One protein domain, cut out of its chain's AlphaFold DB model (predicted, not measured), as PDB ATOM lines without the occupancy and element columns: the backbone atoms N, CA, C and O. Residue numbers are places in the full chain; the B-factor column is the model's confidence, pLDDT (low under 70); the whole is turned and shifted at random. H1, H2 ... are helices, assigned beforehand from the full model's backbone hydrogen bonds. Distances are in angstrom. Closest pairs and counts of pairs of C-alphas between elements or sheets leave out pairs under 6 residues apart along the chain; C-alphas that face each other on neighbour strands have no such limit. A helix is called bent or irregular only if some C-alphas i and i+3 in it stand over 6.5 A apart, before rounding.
ATOM      1  N   LEU A  30      36.852 -42.657  23.342       94.62
ATOM      2  CA  LEU A  30      36.923 -42.462  24.792       94.62
ATOM      3  C   LEU A  30      37.269 -43.777  25.512       94.62
ATOM      4  O   LEU A  30      36.973 -44.851  24.991       94.62
ATOM      5  N   PRO A  31      37.815 -43.717  26.744       90.50
ATOM      6  CA  PRO A  31      38.005 -44.910  27.569       90.50
ATOM      7  C   PRO A  31      36.713 -45.725  27.717       90.50
ATOM      8  O   PRO A  31      35.613 -45.153  27.679       90.50
ATOM      9  N   ASP A  32      36.840 -47.040  27.928       89.50
ATOM     10  CA  ASP A  32      35.688 -47.912  28.182       89.50
ATOM     11  C   ASP A  32      34.829 -47.307  29.301       89.50
ATOM     12  O   ASP A  32      35.316 -46.934  30.366       89.50
ATOM     13  N   PHE A  33      33.525 -47.187  29.056       88.44
ATOM     14  CA  PHE A  33      32.604 -46.654  30.051       88.44
ATOM     15  C   PHE A  33      32.655 -47.461  31.360       88.44
ATOM     16  O   PHE A  33      32.481 -46.906  32.438       88.44
ATOM     17  N   LYS A  34      32.961 -48.762  31.293       87.81
ATOM     18  CA  LYS A  34      33.086 -49.624  32.477       87.81
ATOM     19  C   LYS A  34      34.227 -49.228  33.413       87.81
ATOM     20  O   LYS A  34      34.214 -49.645  34.569       87.81
ATOM     21  N   THR A  35      35.197 -48.448  32.941       88.19
ATOM     22  CA  THR A  35      36.310 -47.971  33.766       88.19
ATOM     23  C   THR A  35      36.028 -46.616  34.413       88.19
ATOM     24  O   THR A  35      36.903 -46.098  35.102       88.19
ATOM     25  N   THR A  36      34.852 -46.014  34.200       86.06
ATOM     26  CA  THR A  36      34.540 -44.690  34.755       86.06
ATOM     27  C   THR A  36      33.904 -44.773  36.151       86.06
ATOM     28  O   THR A  36      33.222 -45.757  36.473       86.06
ATOM     29  N   PRO A  37      34.074 -43.740  36.998       84.75
ATOM     30  CA  PRO A  37      33.388 -43.648  38.289       84.75
ATOM     31  C   PRO A  37      31.859 -43.772  38.181       84.75
ATOM     32  O   PRO A  37      31.210 -44.353  39.053       84.75
ATOM     33  N   GLU A  38      31.262 -43.290  37.092       81.44
ATOM     34  CA  GLU A  38      29.811 -43.330  36.872       81.44
ATOM     35  C   GLU A  38      29.307 -44.747  36.656       81.44
ATOM     36  O   GLU A  38      28.212 -45.068  37.118       81.44
ATOM     37  N   TYR A  39      30.078 -45.610  35.990       84.88
ATOM     38  CA  TYR A  39      29.717 -47.020  35.897       84.88
ATOM     39  C   TYR A  39      29.667 -47.660  37.287       84.88
ATOM     40  O   TYR A  39      28.693 -48.343  37.616       84.88
ATOM     41  N   ALA A  40      30.664 -47.383  38.134       85.38
ATOM     42  CA  ALA A  40      30.687 -47.873  39.508       85.38
ATOM     43  C   ALA A  40      29.490 -47.342  40.322       85.38
ATOM     44  O   ALA A  40      28.784 -48.126  40.962       85.38
ATOM     45  N   ALA A  41      29.199 -46.039  40.237       84.69
ATOM     46  CA  ALA A  41      28.072 -45.410  40.923       84.69
ATOM     47  C   ALA A  41      26.711 -45.930  40.429       84.69
ATOM     48  O   ALA A  41      25.820 -46.219  41.230       84.69
ATOM     49  N   ALA A  42      26.538 -46.099  39.116       82.75
ATOM     50  CA  ALA A  42      25.304 -46.615  38.535       82.75
ATOM     51  C   ALA A  42      25.076 -48.086  38.920       82.75
ATOM     52  O   ALA A  42      23.949 -48.457  39.259       82.75
ATOM     53  N   LYS A  43      26.142 -48.897  38.963       85.19
ATOM     54  CA  LYS A  43      26.096 -50.278  39.462       85.19
ATOM     55  C   LYS A  43      25.703 -50.319  40.941       85.19
ATOM     56  O   LYS A  43      24.823 -51.090  41.321       85.19
ATOM     57  N   ALA A  44      26.301 -49.459  41.767       88.56
ATOM     58  CA  ALA A  44      25.961 -49.343  43.185       88.56
ATOM     59  C   ALA A  44      24.490 -48.939  43.390       88.56
ATOM     60  O   ALA A  44      23.771 -49.595  44.144       88.56
ATOM     61  N   LYS A  45      24.009 -47.931  42.653       87.62
ATOM     62  CA  LYS A  45      22.610 -47.479  42.693       87.62
ATOM     63  C   LYS A  45      21.636 -48.556  42.220       87.62
ATOM     64  O   LYS A  45      20.561 -48.703  42.792       87.62
ATOM     65  N   ALA A  46      21.983 -49.319  41.185       87.88
ATOM     66  CA  ALA A  46      21.148 -50.424  40.724       87.88
ATOM     67  C   ALA A  46      21.014 -51.520  41.791       87.88
ATOM     68  O   ALA A  46      19.906 -51.995  42.039       87.88
ATOM     69  N   ASN A  47      22.111 -51.850  42.481       89.44
ATOM     70  CA  ASN A  47      22.089 -52.775  43.612       89.44
ATOM     71  C   ASN A  47      21.241 -52.235  44.773       89.44
ATOM     72  O   ASN A  47      20.477 -52.980  45.378       89.44
ATOM     73  N   GLU A  48      21.336 -50.941  45.078       92.44
ATOM     74  CA  GLU A  48      20.499 -50.310  46.101       92.44
ATOM     75  C   GLU A  48      19.010 -50.344  45.723       92.44
ATOM     76  O   GLU A  48      18.167 -50.703  46.542       92.44
ATOM     77  N   ASN A  49      18.675 -50.036  44.469       91.56
ATOM     78  CA  ASN A  49      17.305 -50.115  43.967       91.56
ATOM     79  C   ASN A  49      16.750 -51.540  44.034       91.56
ATOM     80  O   ASN A  49      15.572 -51.712  44.339       91.56
ATOM     81  N   LEU A  50      17.583 -52.551  43.772       92.44
ATOM     82  CA  LEU A  50      17.197 -53.949  43.923       92.44
ATOM     83  C   LEU A  50      16.874 -54.276  45.385       92.44
ATOM     84  O   LEU A  50      15.798 -54.802  45.650       92.44
ATOM     85  N   LYS A  51      17.720 -53.856  46.335       94.12
ATOM     86  CA  LYS A  51      17.450 -54.018  47.775       94.12
ATOM     87  C   LYS A  51      16.158 -53.319  48.204       94.12
ATOM     88  O   LYS A  51      15.367 -53.878  48.959       94.12
ATOM     89  N   ARG A  52      15.914 -52.098  47.711       94.44
ATOM     90  CA  ARG A  52      14.668 -51.354  47.974       94.44
ATOM     91  C   ARG A  52      13.450 -52.070  47.397       94.44
ATOM     92  O   ARG A  52      12.412 -52.110  48.046       94.44
ATOM     93  N   TYR A  53      13.575 -52.643  46.203       95.44
ATOM     94  CA  TYR A  53      12.524 -53.451  45.594       95.44
ATOM     95  C   TYR A  53      12.233 -54.712  46.410       95.44
ATOM     96  O   TYR A  53      11.075 -54.967  46.714       95.44
ATOM     97  N   GLU A  54      13.258 -55.459  46.821       95.75
ATOM     98  CA  GLU A  54      13.105 -56.654  47.661       95.75
ATOM     99  C   GLU A  54      12.421 -56.323  48.996       95.75
ATOM    100  O   GLU A  54      11.494 -57.019  49.412       95.75
ATOM    101  N   ALA A  55      12.816 -55.216  49.634       95.75
ATOM    102  CA  ALA A  55      12.164 -54.720  50.842       95.75
ATOM    103  C   ALA A  55      10.692 -54.339  50.598       95.75
ATOM    104  O   ALA A  55       9.832 -54.719  51.389       95.75
ATOM    105  N   ALA A  56      10.391 -53.646  49.494       95.56
ATOM    106  CA  ALA A  56       9.025 -53.267  49.134       95.56
ATOM    107  C   ALA A  56       8.146 -54.486  48.814       95.56
ATOM    108  O   ALA A  56       6.995 -54.537  49.228       95.56
ATOM    109  N   VAL A  57       8.677 -55.500  48.121       96.69
ATOM    110  CA  VAL A  57       7.969 -56.773  47.883       96.69
ATOM    111  C   VAL A  57       7.632 -57.453  49.204       96.69
ATOM    112  O   VAL A  57       6.520 -57.949  49.371       96.69
ATOM    113  N   LYS A  58       8.563 -57.437  50.162       96.69
ATOM    114  CA  LYS A  58       8.344 -58.009  51.492       96.69
ATOM    115  C   LYS A  58       7.273 -57.254  52.290       96.69
ATOM    116  O   LYS A  58       6.524 -57.904  53.013       96.69
ATOM    117  N   SER A  59       7.197 -55.922  52.171       95.31
ATOM    118  CA  SER A  59       6.209 -55.105  52.896       95.31
ATOM    119  C   SER A  59       4.830 -55.052  52.236       95.31
ATOM    120  O   SER A  59       3.830 -54.809  52.908       95.31
ATOM    121  N   PHE A  60       4.754 -55.319  50.931       97.00
ATOM    122  CA  PHE A  60       3.542 -55.111  50.140       97.00
ATOM    123  C   PHE A  60       2.280 -55.812  50.681       97.00
ATOM    124  O   PHE A  60       1.228 -55.168  50.705       97.00
ATOM    125  N   PRO A  61       2.327 -57.060  51.198       96.94
ATOM    126  CA  PRO A  61       1.143 -57.680  51.802       96.94
ATOM    127  C   PRO A  61       0.596 -56.907  53.013       96.94
ATOM    128  O   PRO A  61      -0.617 -56.839  53.215       96.94
ATOM    129  N   GLN A  62       1.475 -56.298  53.816       96.06
ATOM    130  CA  GLN A  62       1.073 -55.487  54.969       96.06
ATOM    131  C   GLN A  62       0.479 -54.150  54.514       96.06
ATOM    132  O   GLN A  62      -0.538 -53.718  55.056       96.06
ATOM    133  N   ASP A  63       1.053 -53.538  53.475       94.81
ATOM    134  CA  ASP A  63       0.521 -52.317  52.863       94.81
ATOM    135  C   ASP A  63      -0.887 -52.548  52.284       94.81
ATOM    136  O   ASP A  63      -1.787 -51.727  52.475       94.81
ATOM    137  N   GLN A  64      -1.120 -53.702  51.647       96.56
ATOM    138  CA  GLN A  64      -2.443 -54.108  51.164       96.56
ATOM    139  C   GLN A  64      -3.446 -54.314  52.306       96.56
ATOM    140  O   GLN A  64      -4.600 -53.893  52.196       96.56
ATOM    141  N   ALA A  65      -3.030 -54.956  53.402       96.81
ATOM    142  CA  ALA A  65      -3.888 -55.154  54.567       96.81
ATOM    143  C   ALA A  65      -4.286 -53.813  55.203       96.81
ATOM    144  O   ALA A  65      -5.465 -53.591  55.491       96.81
ATOM    145  N   LYS A  66      -3.326 -52.893  55.341       96.62
ATOM    146  CA  LYS A  66      -3.571 -51.533  55.824       96.62
ATOM    147  C   LYS A  66      -4.531 -50.771  54.912       96.62
ATOM    148  O   LYS A  66      -5.506 -50.219  55.405       96.62
ATOM    149  N   TYR A  67      -4.317 -50.801  53.596       96.81
ATOM    150  CA  TYR A  67      -5.223 -50.161  52.639       96.81
ATOM    151  C   TYR A  67      -6.662 -50.667  52.767       96.81
ATOM    152  O   TYR A  67      -7.590 -49.864  52.791       96.81
ATOM    153  N   LYS A  68      -6.865 -51.985  52.903       97.31
ATOM    154  CA  LYS A  68      -8.206 -52.558  53.103       97.31
ATOM    155  C   LYS A  68      -8.864 -52.043  54.388       97.31
ATOM    156  O   LYS A  68     -10.050 -51.717  54.360       97.31
ATOM    157  N   ALA A  69      -8.108 -51.945  55.482       97.19
ATOM    158  CA  ALA A  69      -8.601 -51.401  56.748       97.19
ATOM    159  C   ALA A  69      -8.943 -49.904  56.637       97.19
ATOM    160  O   ALA A  69     -10.042 -49.495  57.013       97.19
ATOM    161  N   ASP A  70      -8.051 -49.107  56.046       96.94
ATOM    162  CA  ASP A  70      -8.243 -47.668  55.838       96.94
ATOM    163  C   ASP A  70      -9.436 -47.395  54.907       96.94
ATOM    164  O   ASP A  70     -10.231 -46.488  55.154       96.94
ATOM    165  N   LEU A  71      -9.609 -48.200  53.853       97.44
ATOM    166  CA  LEU A  71     -10.734 -48.089  52.923       97.44
ATOM    167  C   LEU A  71     -12.062 -48.421  53.608       97.44
ATOM    168  O   LEU A  71     -13.063 -47.746  53.361       97.44
ATOM    169  N   ALA A  72     -12.086 -49.441  54.470       96.56
ATOM    170  CA  ALA A  72     -13.264 -49.763  55.268       96.56
ATOM    171  C   ALA A  72     -13.619 -48.605  56.217       96.56
ATOM    172  O   ALA A  72     -14.766 -48.164  56.237       96.56
ATOM    173  N   ALA A  73     -12.629 -48.046  56.922       95.44
ATOM    174  CA  ALA A  73     -12.825 -46.898  57.805       95.44
ATOM    175  C   ALA A  73     -13.318 -45.651  57.047       95.44
ATOM    176  O   ALA A  73     -14.262 -44.996  57.488       95.44
ATOM    177  N   TYR A  74     -12.738 -45.355  55.879       96.19
ATOM    178  CA  TYR A  74     -13.184 -44.274  54.998       96.19
ATOM    179  C   TYR A  74     -14.652 -44.450  54.581       96.19
ATOM    180  O   TYR A  74     -15.438 -43.504  54.668       96.19
ATOM    181  N   LYS A  75     -15.049 -45.665  54.178       95.38
ATOM    182  CA  LYS A  75     -16.436 -45.971  53.790       95.38
ATOM    183  C   LYS A  75     -17.413 -45.791  54.950       95.38
ATOM    184  O   LYS A  75     -18.492 -45.249  54.730       95.38
ATOM    185  N   GLU A  76     -17.046 -46.192  56.167       94.69
ATOM    186  CA  GLU A  76     -17.880 -45.953  57.353       94.69
ATOM    187  C   GLU A  76     -17.999 -44.460  57.687       94.69
ATOM    188  O   GLU A  76     -19.105 -43.969  57.910       94.69
ATOM    189  N   GLN A  77     -16.899 -43.703  57.633       93.69
ATOM    190  CA  GLN A  77     -16.921 -42.251  57.856       93.69
ATOM    191  C   GLN A  77     -17.788 -41.519  56.824       93.69
ATOM    192  O   GLN A  77     -18.548 -40.623  57.178       93.69
ATOM    193  N   MET A  78     -17.736 -41.915  55.549       92.69
ATOM    194  CA  MET A  78     -18.549 -41.305  54.489       92.69
ATOM    195  C   MET A  78     -20.061 -41.489  54.699       92.69
ATOM    196  O   MET A  78     -20.838 -40.619  54.292       92.69
ATOM    197  N   LYS A  79     -20.494 -42.582  55.349       93.25
ATOM    198  CA  LYS A  79     -21.916 -42.825  55.651       93.25
ATOM    199  C   LYS A  79     -22.476 -41.799  56.635       93.25
ATOM    200  O   LYS A  79     -23.597 -41.341  56.439       93.25
ATOM    201  N   THR A  80     -21.706 -41.432  57.658       91.12
ATOM    202  CA  THR A  80     -22.158 -40.571  58.764       91.12
ATOM    203  C   THR A  80     -21.697 -39.115  58.647       91.12
ATOM    204  O   THR A  80     -22.212 -38.256  59.360       91.12
ATOM    205  N   ALA A  81     -20.758 -38.810  57.745       90.62
ATOM    206  CA  ALA A  81     -20.215 -37.467  57.552       90.62
ATOM    207  C   ALA A  81     -21.208 -36.491  56.898       90.62
ATOM    208  O   ALA A  81     -21.834 -36.810  55.880       90.62
ATOM    209  N   ASP A  82     -21.256 -35.266  57.428       94.00
ATOM    210  CA  ASP A  82     -21.940 -34.124  56.815       94.00
ATOM    211  C   ASP A  82     -21.242 -33.633  55.527       94.00
ATOM    212  O   ASP A  82     -20.128 -34.042  55.182       94.00
ATOM    213  N   GLU A  83     -21.893 -32.728  54.789       90.50
ATOM    214  CA  GLU A  83     -21.401 -32.243  53.493       90.50
ATOM    215  C   GLU A  83     -20.022 -31.556  53.581       90.50
ATOM    216  O   GLU A  83     -19.186 -31.687  52.681       90.50
ATOM    217  N   LYS A  84     -19.740 -30.851  54.682       91.31
ATOM    218  CA  LYS A  84     -18.472 -30.142  54.887       91.31
ATOM    219  C   LYS A  84     -17.341 -31.118  55.214       91.31
ATOM    220  O   LYS A  84     -16.217 -30.921  54.746       91.31
ATOM    221  N   ALA A  85     -17.627 -32.163  55.985       88.75
ATOM    222  CA  ALA A  85     -16.697 -33.236  56.309       88.75
ATOM    223  C   ALA A  85     -16.380 -34.101  55.076       88.75
ATOM    224  O   ALA A  85     -15.209 -34.384  54.818       88.75
ATOM    225  N   ARG A  86     -17.382 -34.421  54.244       89.69
ATOM    226  CA  ARG A  86     -17.193 -35.170  52.985       89.69
ATOM    227  C   ARG A  86     -16.226 -34.488  52.021       89.69
ATOM    228  O   ARG A  86     -15.372 -35.160  51.456       89.69
ATOM    229  N   LYS A  87     -16.284 -33.155  51.891       90.44
ATOM    230  CA  LYS A  87     -15.349 -32.379  51.044       90.44
ATOM    231  C   LYS A  87     -13.886 -32.456  51.513       90.44
ATOM    232  O   LYS A  87     -12.986 -32.125  50.746       90.44
ATOM    233  N   LYS A  88     -13.635 -32.858  52.765       92.06
ATOM    234  CA  LYS A  88     -12.288 -32.982  53.348       92.06
ATOM    235  C   LYS A  88     -11.787 -34.424  53.423       92.06
ATOM    236  O   LYS A  88     -10.574 -34.626  53.492       92.06
ATOM    237  N   LEU A  89     -12.689 -35.404  53.422       90.88
ATOM    238  CA  LEU A  89     -12.341 -36.822  53.412       90.88
ATOM    239  C   LEU A  89     -11.671 -37.190  52.085       90.88
ATOM    240  O   LEU A  89     -12.133 -36.820  51.008       90.88
ATOM    241  N   ARG A  90     -10.568 -37.933  52.167       93.25
ATOM    242  CA  ARG A  90      -9.839 -38.431  51.000       93.25
ATOM    243  C   ARG A  90      -9.894 -39.942  51.006       93.25
ATOM    244  O   ARG A  90      -9.547 -40.556  52.010       93.25
ATOM    245  N   GLU A  91     -10.310 -40.511  49.884       94.44
ATOM    246  CA  GLU A  91     -10.232 -41.951  49.702       94.44
ATOM    247  C   GLU A  91      -8.761 -42.387  49.812       94.44
ATOM    248  O   GLU A  91      -7.885 -41.759  49.196       94.44
ATOM    249  N   PRO A  92      -8.454 -43.414  50.624       95.62
ATOM    250  CA  PRO A  92      -7.101 -43.929  50.714       95.62
ATOM    251  C   PRO A  92      -6.665 -44.457  49.349       95.62
ATOM    252  O   PRO A  92      -7.439 -45.038  48.591       95.62
ATOM    253  N   ARG A  93      -5.395 -44.241  49.021       95.38
ATOM    254  CA  ARG A  93      -4.841 -44.642  47.732       95.38
ATOM    255  C   ARG A  93      -4.421 -46.104  47.784       95.38
ATOM    256  O   ARG A  93      -3.623 -46.473  48.643       95.38
ATOM    257  N   GLU A  94      -4.893 -46.896  46.829       94.56
ATOM    258  CA  GLU A  94      -4.465 -48.287  46.692       94.56
ATOM    259  C   GLU A  94      -2.938 -48.371  46.486       94.56
ATOM    260  O   GLU A  94      -2.382 -47.638  45.648       94.56
ATOM    261  N   PRO A  95      -2.230 -49.221  47.257       94.50
ATOM    262  CA  PRO A  95      -0.799 -49.394  47.103       94.50
ATOM    263  C   PRO A  95      -0.514 -50.069  45.762       94.50
ATOM    264  O   PRO A  95      -1.142 -51.054  45.383       94.50
ATOM    265  N   ARG A  96       0.463 -49.536  45.031       94.69
ATOM    266  CA  ARG A  96       0.890 -50.111  43.752       94.69
ATOM    267  C   ARG A  96       1.861 -51.251  43.999       94.69
ATOM    268  O   ARG A  96       2.760 -51.102  44.826       94.69
ATOM    269  N   GLU A  97       1.724 -52.322  43.227       93.50
ATOM    270  CA  GLU A  97       2.685 -53.422  43.249       93.50
ATOM    271  C   GLU A  97       4.120 -52.901  43.053       93.50
ATOM    272  O   GLU A  97       4.365 -52.083  42.151       93.50
ATOM    273  N   PRO A  98       5.083 -53.353  43.880       94.50
ATOM    274  CA  PRO A  98       6.475 -52.989  43.716       94.50
ATOM    275  C   PRO A  98       6.956 -53.369  42.321       94.50
ATOM    276  O   PRO A  98       6.938 -54.531  41.915       94.50
ATOM    277  N   ARG A  99       7.415 -52.375  41.563       93.94
ATOM    278  CA  ARG A  99       7.926 -52.601  40.214       93.94
ATOM    279  C   ARG A  99       9.364 -53.095  40.287       93.94
ATOM    280  O   ARG A  99      10.239 -52.364  40.752       93.94
ATOM    281  N   LYS A 100       9.621 -54.293  39.754       91.81
ATOM    282  CA  LYS A 100      10.983 -54.825  39.632       91.81
ATOM    283  C   LYS A 100      11.857 -53.851  38.828       91.81
ATOM    284  O   LYS A 100      11.472 -53.488  37.708       91.81
ATOM    285  N   PRO A 101      13.008 -53.403  39.362       88.38
ATOM    286  CA  PRO A 101      13.922 -52.567  38.605       88.38
ATOM    287  C   PRO A 101      14.458 -53.364  37.414       88.38
ATOM    288  O   PRO A 101      14.674 -54.575  37.503       88.38
ATOM    289  N   LYS A 102      14.671 -52.687  36.282       79.31
ATOM    290  CA  LYS A 102      15.353 -53.314  35.145       79.31
ATOM    291  C   LYS A 102      16.756 -53.754  35.588       79.31
ATOM    292  O   LYS A 102      17.386 -53.013  36.349       79.31
ATOM    293  N   PRO A 103      17.245 -54.921  35.131       69.06
ATOM    294  CA  PRO A 103      18.610 -55.334  35.415       69.06
ATOM    295  C   PRO A 103      19.579 -54.259  34.925       69.06
ATOM    296  O   PRO A 103      19.347 -53.610  33.903       69.06
ATOM    297  N   PHE A 104      20.650 -54.054  35.682       65.50
ATOM    298  CA  PHE A 104      21.698 -53.122  35.306       65.50
ATOM    299  C   PHE A 104      22.395 -53.627  34.040       65.50
ATOM    300  O   PHE A 104      23.212 -54.541  34.106       65.50
ATOM    301  N   ASN A 105      22.056 -53.045  32.889       67.12
ATOM    302  CA  ASN A 105      22.719 -53.313  31.622       67.12
ATOM    303  C   ASN A 105      23.405 -52.034  31.133       67.12
ATOM    304  O   ASN A 105      22.739 -51.110  30.670       67.12
ATOM    305  N   MET A 106      24.733 -51.994  31.256       66.88
ATOM    306  CA  MET A 106      25.561 -50.906  30.723       66.88
ATOM    307  C   MET A 106      26.486 -51.361  29.586       66.88
ATOM    308  O   MET A 106      27.425 -50.646  29.241       66.88
ATOM    309  N   SER A 107      26.248 -52.536  28.980       67.44
ATOM    310  CA  SER A 107      26.987 -52.949  27.771       67.44
ATOM    311  C   SER A 107      26.595 -52.138  26.531       67.44
ATOM    312  O   SER A 107      27.161 -52.329  25.461       67.44
ATOM    313  N   GLU A 108      25.641 -51.220  26.671       80.94
ATOM    314  CA  GLU A 108      25.091 -50.396  25.597       80.94
ATOM    315  C   GLU A 108      25.735 -49.003  25.515       80.94
ATOM    316  O   GLU A 108      25.219 -48.120  24.828       80.94
ATOM    317  N   ALA A 109      26.872 -48.774  26.182       90.00
ATOM    318  CA  ALA A 109      27.638 -47.546  25.976       90.00
ATOM    319  C   ALA A 109      27.943 -47.359  24.474       90.00
ATOM    320  O   ALA A 109      28.363 -48.288  23.772       90.00
TER     321      ALA A 109
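This is residues 30 to 109 of the 287 residues of a protein of Rhodopirellula sp (UniProt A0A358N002). One long helix, H1, is bent near its middle into a wide V, and after residue 80 the backbone folds back through the short helix H2 and returns along the length of the V as a stretch with no named element, residues 87 to 109. There is no compact core: the outline is a rod of 68 by 25 by 16 A. The printed part has 80 residues, with two named helices, H1 then H2, and no named strand; the class is all helix. The whole is extended, with a radius of gyration of the C-alphas of 21.5 A.

H1, residues 37 to 80, was assigned as one helix by its hydrogen bonds, but it is bent: C-alphas 58 and 61 are 7.2 A apart. Its arms, H1a, residues 37 to 58, and H1b, residues 61 to 80, stand at a steep tilt of 59 degrees. A tight link of 2 residues leads to H2, residues 83 to 86. H1b and H2 are close but not clearly touching; their closest C-alphas, those of Met 78 and Arg 86, are 6.5 A apart. H1a and H2 are apart. Every O i to N i+4 pair is within hydrogen-bond range in H1a, and 15 of 16 are in H1b; H2 is too short for such a pair.

H1a begins at C-alpha 37, at (33.388, -43.648, 38.289), and measures 31.7 A from first to last C-alpha. H1b measures 29.7 A and ends at C-alpha 80, at (-22.158, -40.571, 58.764). H2 measures 5.2 A and ends at C-alpha 86, at (-17.193, -35.170, 52.985).

The C-alphas farthest apart, those of Leu 30 and Thr 80, are 68.2 A apart, while those of Leu 30 and Ala 109, the first and last printed, are 10.7 A apart. The printed part has no cut. The mean pLDDT of the printed part is 90.5; residues 103 to 107 are under 70.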